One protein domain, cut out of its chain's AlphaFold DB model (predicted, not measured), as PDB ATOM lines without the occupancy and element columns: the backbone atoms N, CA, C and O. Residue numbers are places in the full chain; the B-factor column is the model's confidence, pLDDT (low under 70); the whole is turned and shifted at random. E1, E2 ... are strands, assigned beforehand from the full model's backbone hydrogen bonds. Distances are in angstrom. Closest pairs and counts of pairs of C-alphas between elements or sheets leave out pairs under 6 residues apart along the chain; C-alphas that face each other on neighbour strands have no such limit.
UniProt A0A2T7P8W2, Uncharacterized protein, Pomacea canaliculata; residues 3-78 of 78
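This is residues 3 to 78 of the 78 residues of an uncharacterized protein of Pomacea canaliculata (UniProt A0A2T7P8W2). This domain has little regular structure: a rod mostly of loops, with the small sheet E1 to E3 toward one end, the hairpin E4 and E5 at the other, and the hairpin E6 and E7 to one side, where residues 69 to 74 stick out. Of 76 printed residues, 25 are in seven strands, E1 to E7, with no named helix: all strand. The sheets, E1-E2-E3, E4-E5 and E6-E7, are antiparallel. It is loose, radius of gyration of the C-alphas 15.0 A, spanning 54 by 24 by 16 A.

E1 is residues 3 to 5, from C-alpha 3 at (126.815, 129.044, 147.670); E2 is residues 20 to 24, 12.7 A; E3 is residues 32 to 34; E4 is residues 44 to 47, 9.4 A; E5 is residues 50 to 53, 9.8 A; E6 is residues 66 to 68; E7 is residues 75 to 77, ending with C-alpha 77 at (131.557, 132.268, 138.808).

E1, E2 and E3 form a meander, each strand the antiparallel neighbour of the one before; N 5 and O 20 are 2.8 A apart, N 23 and O 33 2.8 A. In E4 and E5, N 47 and O 50 are 2.8 A apart; in E6 and E7, N 67 and O 76 2.9 A. The closest C-alphas of E1 and E6, Gly 4 and Val 66, are 6.1 A apart. E3 and E4 are apart.

The farthest C-alphas, Asp 27 and Lys 48, are 54.4 A apart. The links E1 to E2 and E5 to E6 are long. The printed part has no cut, and no printed residue is under 70 in pLDDT.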
ATOM      1  N   ILE A   3     125.675 129.288 146.784       97.12
ATOM      2  CA  ILE A   3     126.815 129.044 147.670       97.12
ATOM      3  C   ILE A   3     127.997 128.586 146.825       97.12
ATOM      4  O   ILE A   3     127.900 127.572 146.137       97.12
ATOM      5  N   GLY A   4     129.098 129.329 146.883       98.12
ATOM      6  CA  GLY A   4     130.378 128.913 146.319       98.12
ATOM      7  C   GLY A   4     131.105 127.947 147.255       98.12
ATOM      8  O   GLY A   4     131.140 128.159 148.467       98.12
ATOM      9  N   ALA A   5     131.662 126.874 146.699       98.38
ATOM     10  CA  ALA A   5     132.398 125.845 147.421       98.38
ATOM     11  C   ALA A   5     133.702 125.514 146.663       98.38
ATOM     12  O   ALA A   5     133.800 124.460 146.030       98.38
ATOM     13  N   PRO A   6     134.730 126.379 146.741       98.50
ATOM     14  CA  PRO A   6     135.913 126.333 145.868       98.50
ATOM     15  C   PRO A   6     136.766 125.067 145.986       98.50
ATOM     16  O   PRO A   6     137.584 124.777 145.124       98.50
ATOM     17  N   ARG A   7     136.599 124.289 147.057       98.38
ATOM     18  CA  ARG A   7     137.335 123.033 147.276       98.38
ATOM     19  C   ARG A   7     136.451 121.791 147.192       98.38
ATOM     20  O   ARG A   7     136.900 120.712 147.578       98.38
ATOM     21  N   ALA A   8     135.202 121.935 146.751       98.25
ATOM     22  CA  ALA A   8     134.300 120.805 146.582       98.25
ATOM     23  C   ALA A   8     134.843 119.826 145.531       98.25
ATOM     24  O   ALA A   8     135.421 120.230 144.519       98.25
ATOM     25  N   GLN A   9     134.656 118.534 145.790       98.00
ATOM     26  CA  GLN A   9     134.903 117.491 144.802       98.00
ATOM     27  C   GLN A   9     133.701 117.395 143.862       98.00
ATOM     28  O   GLN A   9     132.566 117.366 144.331       98.00
ATOM     29  N   THR A  10     133.967 117.310 142.562       97.25
ATOM     30  CA  THR A  10     132.956 117.164 141.509       97.25
ATOM     31  C   THR A  10     133.064 115.784 140.858       97.25
ATOM     32  O   THR A  10     133.958 114.988 141.168       97.25
ATOM     33  N   SER A  11     132.144 115.495 139.939       96.50
ATOM     34  CA  SER A  11     132.169 114.299 139.089       96.50
ATOM     35  C   SER A  11     133.040 114.455 137.834       96.50
ATOM     36  O   SER A  11     133.058 113.557 136.991       96.50
ATOM     37  N   GLN A  12     133.768 115.570 137.697       97.69
ATOM     38  CA  GLN A  12     134.678 115.791 136.577       97.69
ATOM     39  C   GLN A  12     135.785 114.731 136.575       97.69
ATOM     40  O   GLN A  12     136.443 114.477 137.587       97.69
ATOM     41  N   ASN A  13     135.999 114.110 135.415       97.31
ATOM     42  CA  ASN A  13     136.950 113.013 135.283       97.31
ATOM     43  C   ASN A  13     138.385 113.468 135.594       97.31
ATOM     44  O   ASN A  13     138.862 114.433 134.999       97.31
ATOM     45  N   ASN A  14     139.071 112.736 136.476       97.12
ATOM     46  CA  ASN A  14     140.451 112.990 136.910       97.12
ATOM     47  C   ASN A  14     140.717 114.381 137.525       97.12
ATOM     48  O   ASN A  14     141.868 114.799 137.590       97.12
ATOM     49  N   ILE A  15     139.692 115.087 138.020       98.44
ATOM     50  CA  ILE A  15     139.866 116.389 138.682       98.44
ATOM     51  C   ILE A  15     139.765 116.238 140.194       98.44
ATOM     52  O   ILE A  15     138.784 115.710 140.716       98.44
ATOM     53  N   THR A  16     140.761 116.748 140.916       98.56
ATOM     54  CA  THR A  16     140.735 116.796 142.384       98.56
ATOM     55  C   THR A  16     140.331 118.185 142.856       98.56
ATOM     56  O   THR A  16     141.032 119.156 142.583       98.56
ATOM     57  N   ARG A  17     139.244 118.278 143.630       98.38
ATOM     58  CA  ARG A  17     138.741 119.521 144.243       98.38
ATOM     59  C   ARG A  17     138.643 120.673 143.235       98.38
ATOM     60  O   ARG A  17     139.223 121.735 143.452       98.38
ATOM     61  N   GLY A  18     137.944 120.433 142.124       97.88
ATOM     62  CA  GLY A  18     137.737 121.438 141.076       97.88
ATOM     63  C   GLY A  18     136.951 122.659 141.560       97.88
ATOM     64  O   GLY A  18     137.179 123.763 141.074       97.88
ATOM     65  N   GLY A  19     136.104 122.476 142.577       98.50
ATOM     66  CA  GLY A  19     135.207 123.505 143.089       98.50
ATOM     67  C   GLY A  19     133.824 123.433 142.442       98.50
ATOM     68  O   GLY A  19     133.659 122.902 141.347       98.50
ATOM     69  N   ALA A  20     132.810 123.918 143.154       98.19
ATOM     70  CA  ALA A  20     131.417 123.857 142.725       98.19
ATOM     71  C   ALA A  20     130.619 125.061 143.233       98.19
ATOM     72  O   ALA A  20     130.988 125.720 144.209       98.19
ATOM     73  N   VAL A  21     129.463 125.297 142.611       98.25
ATOM     74  CA  VAL A  21     128.444 126.224 143.112       98.25
ATOM     75  C   VAL A  21     127.152 125.461 143.345       98.25
ATOM     76  O   VAL A  21     126.702 124.700 142.494       98.25
ATOM     77  N   PHE A  22     126.529 125.695 144.496       97.81
ATOM     78  CA  PHE A  22     125.281 125.057 144.887       97.81
ATOM     79  C   PHE A  22     124.127 126.055 144.885       97.81
ATOM     80  O   PHE A  22     124.220 127.147 145.452       97.81
ATOM     81  N   ARG A  23     122.997 125.652 144.305       96.50
ATOM     82  CA  ARG A  23     121.709 126.324 144.460       96.50
ATOM     83  C   ARG A  23     120.963 125.688 145.625       96.50
ATOM     84  O   ARG A  23     120.552 124.534 145.549       96.50
ATOM     85  N   CYS A  24     120.753 126.465 146.680       96.69
ATOM     86  CA  CYS A  24     120.032 126.032 147.871       96.69
ATOM     87  C   CYS A  24     118.653 126.687 147.967       96.69
ATOM     88  O   CYS A  24     118.498 127.901 147.746       96.69
ATOM     89  N   ARG A  25     117.669 125.873 148.347       96.62
ATOM     90  CA  ARG A  25     116.365 126.326 148.830       96.62
ATOM     91  C   ARG A  25     116.534 127.001 150.187       96.62
ATOM     92  O   ARG A  25     117.284 126.528 151.031       96.62
ATOM     93  N   THR A  26     115.848 128.119 150.385       94.25
ATOM     94  CA  THR A  26     115.873 128.888 151.643       94.25
ATOM     95  C   THR A  26     114.761 128.465 152.600       94.25
ATOM     96  O   THR A  26     114.821 128.778 153.780       94.25
ATOM     97  N   ASP A  27     113.758 127.750 152.094       96.69
ATOM     98  CA  ASP A  27     112.579 127.282 152.826       96.69
ATOM     99  C   ASP A  27     112.716 125.838 153.338       96.69
ATOM    100  O   ASP A  27     111.862 125.353 154.077       96.69
ATOM    101  N   ARG A  28     113.784 125.128 152.947       96.31
ATOM    102  CA  ARG A  28     114.020 123.731 153.316       96.31
ATOM    103  C   ARG A  28     115.485 123.492 153.661       96.31
ATOM    104  O   ARG A  28     116.368 123.704 152.832       96.31
ATOM    105  N   LEU A  29     115.724 122.973 154.864       93.38
ATOM    106  CA  LEU A  29     117.056 122.582 155.329       93.38
ATOM    107  C   LEU A  29     117.676 121.505 154.432       93.38
ATOM    108  O   LEU A  29     116.975 120.627 153.922       93.38
ATOM    109  N   ASN A  30     119.000 121.572 154.275       90.88
ATOM    110  CA  ASN A  30     119.817 120.606 153.530       90.88
ATOM    111  C   ASN A  30     119.349 120.353 152.088       90.88
ATOM    112  O   ASN A  30     119.624 119.304 151.511       90.88
ATOM    113  N   SER A  31     118.632 121.305 151.488       96.81
ATOM    114  CA  SER A  31     118.154 121.196 150.114       96.81
ATOM    115  C   SER A  31     118.998 122.082 149.204       96.81
ATOM    116  O   SER A  31     118.633 123.213 148.886       96.81
ATOM    117  N   CYS A  32     120.150 121.542 148.810       97.12
ATOM    118  CA  CYS A  32     121.109 122.160 147.903       97.12
ATOM    119  C   CYS A  32     121.395 121.222 146.731       97.12
ATOM    120  O   CYS A  32     121.499 120.012 146.914       97.12
ATOM    121  N   GLN A  33     121.517 121.782 145.533       97.06
ATOM    122  CA  GLN A  33     121.864 121.049 144.320       97.06
ATOM    123  C   GLN A  33     123.031 121.743 143.633       97.06
ATOM    124  O   GLN A  33     123.056 122.973 143.560       97.06
ATOM    125  N   GLU A  34     123.997 120.967 143.157       97.12
ATOM    126  CA  GLU A  34     125.103 121.486 142.356       97.12
ATOM    127  C   GLU A  34     124.564 122.087 141.053       97.12
ATOM    128  O   GLU A  34     123.660 121.534 140.422       97.12
ATOM    129  N   VAL A  35     125.100 123.242 140.665       96.62
ATOM    130  CA  VAL A  35     124.832 123.868 139.371       96.62
ATOM    131  C   VAL A  35     125.915 123.386 138.397       96.62
ATOM    132  O   VAL A  35     127.082 123.720 138.600       96.62
ATOM    133  N   PRO A  36     125.575 122.609 137.354       95.19
ATOM    134  CA  PRO A  36     126.570 121.966 136.498       95.19
ATOM    135  C   PRO A  36     127.110 122.939 135.437       95.19
ATOM    136  O   PRO A  36     126.643 122.944 134.300       95.19
ATOM    137  N   PHE A  37     128.081 123.779 135.812       95.81
ATOM    138  CA  PHE A  37     128.741 124.716 134.887       95.81
ATOM    139  C   PHE A  37     129.640 123.998 133.868       95.81
ATOM    140  O   PHE A  37     129.510 124.223 132.668       95.81
ATOM    141  N   ASP A  38     130.520 123.112 134.341       96.00
ATOM    142  CA  ASP A  38     131.361 122.237 133.521       96.00
ATOM    143  C   ASP A  38     131.469 120.859 134.183       96.00
ATOM    144  O   ASP A  38     131.783 120.746 135.366       96.00
ATOM    145  N   SER A  39     131.201 119.803 133.418       96.12
ATOM    146  CA  SER A  39     131.288 118.408 133.865       96.12
ATOM    147  C   SER A  39     132.479 117.654 133.269       96.12
ATOM    148  O   SER A  39     132.669 116.469 133.550       96.12
ATOM    149  N   LYS A  40     133.303 118.314 132.447       97.38
ATOM    150  CA  LYS A  40     134.466 117.706 131.793       97.38
ATOM    151  C   LYS A  40     135.723 117.841 132.651       97.38
ATOM    152  O   LYS A  40     135.849 118.762 133.454       97.38
ATOM    153  N   GLY A  41     136.667 116.921 132.449       97.19
ATOM    154  CA  GLY A  41     138.017 117.020 133.010       97.19
ATOM    155  C   GLY A  41     138.872 118.087 132.318       97.19
ATOM    156  O   GLY A  41     138.342 118.981 131.648       97.19
ATOM    157  N   ASN A  42     140.193 117.980 132.465       98.06
ATOM    158  CA  ASN A  42     141.153 118.854 131.789       98.06
ATOM    159  C   ASN A  42     140.940 118.801 130.268       98.06
ATOM    160  O   ASN A  42     140.715 117.731 129.690       98.06
ATOM    161  N   GLY A  43     140.994 119.961 129.610       97.00
ATOM    162  CA  GLY A  43     141.016 120.038 128.156       97.00
ATOM    163  C   GLY A  43     142.197 119.254 127.583       97.00
ATOM    164  O   GLY A  43     143.311 119.330 128.097       97.00
ATOM    165  N   LEU A  44     141.949 118.504 126.510       96.44
ATOM    166  CA  LEU A  44     142.964 117.734 125.797       96.44
ATOM    167  C   LEU A  44     143.123 118.275 124.383       96.44
ATOM    168  O   LEU A  44     142.139 118.466 123.664       96.44
ATOM    169  N   ARG A  45     144.369 118.453 123.948       97.00
ATOM    170  CA  ARG A  45     144.693 118.852 122.578       97.00
ATOM    171  C   ARG A  45     145.631 117.850 121.932       97.00
ATOM    172  O   ARG A  45     146.620 117.434 122.526       97.00
ATOM    173  N   TRP A  46     145.335 117.491 120.687       96.81
ATOM    174  CA  TRP A  46     146.222 116.653 119.892       96.81
ATOM    175  C   TRP A  46     147.497 117.416 119.517       96.81
ATOM    176  O   TRP A  46     147.434 118.483 118.902       96.81
ATOM    177  N   ASN A  47     148.654 116.858 119.866       95.50
ATOM    178  CA  ASN A  47     149.965 117.388 119.522       95.50
ATOM    179  C   ASN A  47     150.796 116.317 118.809       95.50
ATOM    180  O   ASN A  47     151.498 115.530 119.446       95.50
ATOM    181  N   LYS A  48     150.712 116.324 117.470       94.56
ATOM    182  CA  LYS A  48     151.373 115.413 116.518       94.56
ATOM    183  C   LYS A  48     151.037 113.934 116.724       94.56
ATOM    184  O   LYS A  48     150.388 113.360 115.861       94.56
ATOM    185  N   ASN A  49     151.463 113.361 117.848       95.00
ATOM    186  CA  ASN A  49     151.378 111.939 118.176       95.00
ATOM    187  C   ASN A  49     150.738 111.661 119.549       95.00
ATOM    188  O   ASN A  49     150.531 110.499 119.885       95.00
ATOM    189  N   VAL A  50     150.466 112.685 120.367       96.75
ATOM    190  CA  VAL A  50     149.967 112.507 121.740       96.75
ATOM    191  C   VAL A  50     148.926 113.569 122.095       96.75
ATOM    192  O   VAL A  50     149.029 114.714 121.654       96.75
ATOM    193  N   TYR A  51     147.922 113.199 122.893       96.44
ATOM    194  CA  TYR A  51     147.041 114.170 123.541       96.44
ATOM    195  C   TYR A  51     147.749 114.755 124.756       96.44
ATOM    196  O   TYR A  51     148.186 114.015 125.634       96.44
ATOM    197  N   VAL A  52     147.857 116.078 124.800       96.38
ATOM    198  CA  VAL A  52     148.393 116.804 125.952       96.38
ATOM    199  C   VAL A  52     147.265 117.533 126.663       96.38
ATOM    200  O   VAL A  52     146.366 118.068 126.009       96.38
ATOM    201  N   GLU A  53     147.320 117.551 127.990       96.75
ATOM    202  CA  GLU A  53     146.456 118.408 128.795       96.75
ATOM    203  C   GLU A  53     146.824 119.875 128.557       96.75
ATOM    204  O   GLU A  53     148.001 120.240 128.514       96.75
ATOM    205  N   THR A  54     145.812 120.708 128.336       97.00
ATOM    206  CA  THR A  54     145.970 122.149 128.077       97.00
ATOM    207  C   THR A  54     145.399 123.021 129.185       97.00
ATOM    208  O   THR A  54     145.507 124.241 129.119       97.00
ATOM    209  N   GLU A  55     144.774 122.405 130.179       97.44
ATOM    210  CA  GLU A  55     144.118 123.051 131.311       97.44
ATOM    211  C   GLU A  55     144.505 122.287 132.578       97.44
ATOM    212  O   GLU A  55     144.740 121.084 132.510       97.44
ATOM    213  N   GLU A  56     144.535 122.971 133.720       97.38
ATOM    214  CA  GLU A  56     144.709 122.348 135.032       97.38
ATOM    215  C   GLU A  56     143.535 122.753 135.921       97.38
ATOM    216  O   GLU A  56     143.506 123.855 136.471       97.38
ATOM    217  N   LYS A  57     142.536 121.874 136.018       98.12
ATOM    218  CA  LYS A  57     141.314 122.140 136.784       98.12
ATOM    219  C   LYS A  57     141.404 121.666 138.229       98.12
ATOM    220  O   LYS A  57     140.551 122.018 139.046       98.12
ATOM    221  N   SER A  58     142.408 120.861 138.583       98.50
ATOM    222  CA  SER A  58     142.545 120.388 139.959       98.50
ATOM    223  C   SER A  58     142.937 121.532 140.886       98.50
ATOM    224  O   SER A  58     143.942 122.204 140.683       98.50
ATOM    225  N   ASN A  59     142.180 121.720 141.969       98.38
ATOM    226  CA  ASN A  59     142.347 122.834 142.903       98.38
ATOM    227  C   ASN A  59     142.305 124.212 142.220       98.38
ATOM    228  O   ASN A  59     142.976 125.129 142.686       98.38
ATOM    229  N   GLN A  60     141.522 124.379 141.151       97.56
ATOM    230  CA  GLN A  60     141.380 125.678 140.478       97.56
ATOM    231  C   GLN A  60     140.566 126.703 141.287       97.56
ATOM    232  O   GLN A  60     140.546 127.873 140.933       97.56
ATOM    233  N   TRP A  61     139.918 126.268 142.377       98.25
ATOM    234  CA  TRP A  61     139.078 127.099 143.247       98.25
ATOM    235  C   TRP A  61     137.792 127.622 142.596       98.25
ATOM    236  O   TRP A  61     137.306 128.683 142.977       98.25
ATOM    237  N   PHE A  62     137.177 126.850 141.698       98.44
ATOM    238  CA  PHE A  62     135.932 127.273 141.058       98.44
ATOM    239  C   PHE A  62     134.802 127.487 142.070       98.44
ATOM    240  O   PHE A  62     134.456 126.590 142.844       98.44
ATOM    241  N   GLY A  63     134.203 128.675 142.064       98.19
ATOM    242  CA  GLY A  63     133.240 129.084 143.082       98.19
ATOM    243  C   GLY A  63     133.878 129.814 144.261       98.19
ATOM    244  O   GLY A  63     133.230 129.949 145.301       98.19
ATOM    245  N   ALA A  64     135.116 130.295 144.126       98.25
ATOM    246  CA  ALA A  64     135.721 131.222 145.079       98.25
ATOM    247  C   ALA A  64     134.997 132.570 145.057       98.25
ATOM    248  O   ALA A  64     134.797 133.178 146.111       98.25
ATOM    249  N   THR A  65     134.544 132.993 143.873       98.00
ATOM    250  CA  THR A  65     133.670 134.157 143.719       98.00
ATOM    251  C   THR A  65     132.392 133.752 143.006       98.00
ATOM    252  O   THR A  65     132.415 133.116 141.960       98.00
ATOM    253  N   VAL A  66     131.248 134.152 143.564       97.88
ATOM    254  CA  VAL A  66     129.933 133.963 142.939       97.88
ATOM    255  C   VAL A  66     129.222 135.307 142.895       97.88
ATOM    256  O   VAL A  66     129.035 135.961 143.924       97.88
ATOM    257  N   LYS A  67     128.816 135.728 141.698       97.31
ATOM    258  CA  LYS A  67     128.028 136.941 141.463       97.31
ATOM    259  C   LYS A  67     126.756 136.589 140.703       97.31
ATOM    260  O   LYS A  67     126.743 135.701 139.858       97.31
ATOM    261  N   SER A  68     125.678 137.303 141.005       95.69
ATOM    262  CA  SER A  68     124.397 137.182 140.313       95.69
ATOM    263  C   SER A  68     123.882 138.573 139.977       95.69
ATOM    264  O   SER A  68     124.028 139.492 140.785       95.69
ATOM    265  N   SER A  69     123.270 138.722 138.802       96.62
ATOM    266  CA  SER A  69     122.644 139.978 138.382       96.62
ATOM    267  C   SER A  69     121.199 140.148 138.876       96.62
ATOM    268  O   SER A  69     120.508 141.050 138.411       96.62
ATOM    269  N   GLY A  70     120.727 139.300 139.798       91.81
ATOM    270  CA  GLY A  70     119.387 139.385 140.382       91.81
ATOM    271  C   GLY A  70     118.407 138.345 139.838       91.81
ATOM    272  O   GLY A  70     118.798 137.289 139.339       91.81
ATOM    273  N   GLU A  71     117.114 138.622 139.997       91.06
ATOM    274  CA  GLU A  71     116.038 137.702 139.625       91.06
ATOM    275  C   GLU A  71     116.058 137.392 138.122       91.06
ATOM    276  O   GLU A  71     116.130 138.296 137.294       91.06
ATOM    277  N   ASN A  72     116.042 136.099 137.776       88.94
ATOM    278  CA  ASN A  72     116.202 135.588 136.403       88.94
ATOM    279  C   ASN A  72     117.461 136.095 135.673       88.94
ATOM    280  O   ASN A  72     117.545 136.044 134.447       88.94
ATOM    281  N   GLY A  73     118.435 136.584 136.438       92.69
ATOM    282  CA  GLY A  73     119.673 137.149 135.944       92.69
ATOM    283  C   GLY A  73     120.747 136.111 135.635       92.69
ATOM    284  O   GLY A  73     120.618 134.917 135.915       92.69
ATOM    285  N   VAL A  74     121.857 136.601 135.094       96.00
ATOM    286  CA  VAL A  74     123.048 135.798 134.822       96.00
ATOM    287  C   VAL A  74     123.805 135.553 136.127       96.00
ATOM    288  O   VAL A  74     123.837 136.399 137.027       96.00
ATOM    289  N   ILE A  75     124.422 134.377 136.221       96.00
ATOM    290  CA  ILE A  75     125.348 134.013 137.289       96.00
ATOM    291  C   ILE A  75     126.749 133.964 136.681       96.00
ATOM    292  O   ILE A  75     126.942 133.340 135.641       96.00
ATOM    293  N   VAL A  76     127.707 134.613 137.339       97.19
ATOM    294  CA  VAL A  76     129.132 134.572 136.989       97.19
ATOM    295  C   VAL A  76     129.887 133.959 138.158       97.19
ATOM    296  O   VAL A  76     129.604 134.275 139.320       97.19
ATOM    297  N   VAL A  77     130.802 133.052 137.838       97.44
ATOM    298  CA  VAL A  77     131.557 132.268 138.808       97.44
ATOM    299  C   VAL A  77     133.016 132.247 138.388       97.44
ATOM    300  O   VAL A  77     133.293 131.935 137.231       97.44
ATOM    301  N   ASP A  78     133.890 132.541 139.346       91.56
ATOM    302  CA  ASP A  78     135.338 132.344 139.248       91.56
ATOM    303  C   ASP A  78     135.774 131.230 140.202       91.56
ATOM    304  O   ASP A  78     135.288 131.204 141.367       91.56
TER     305      ASP A  78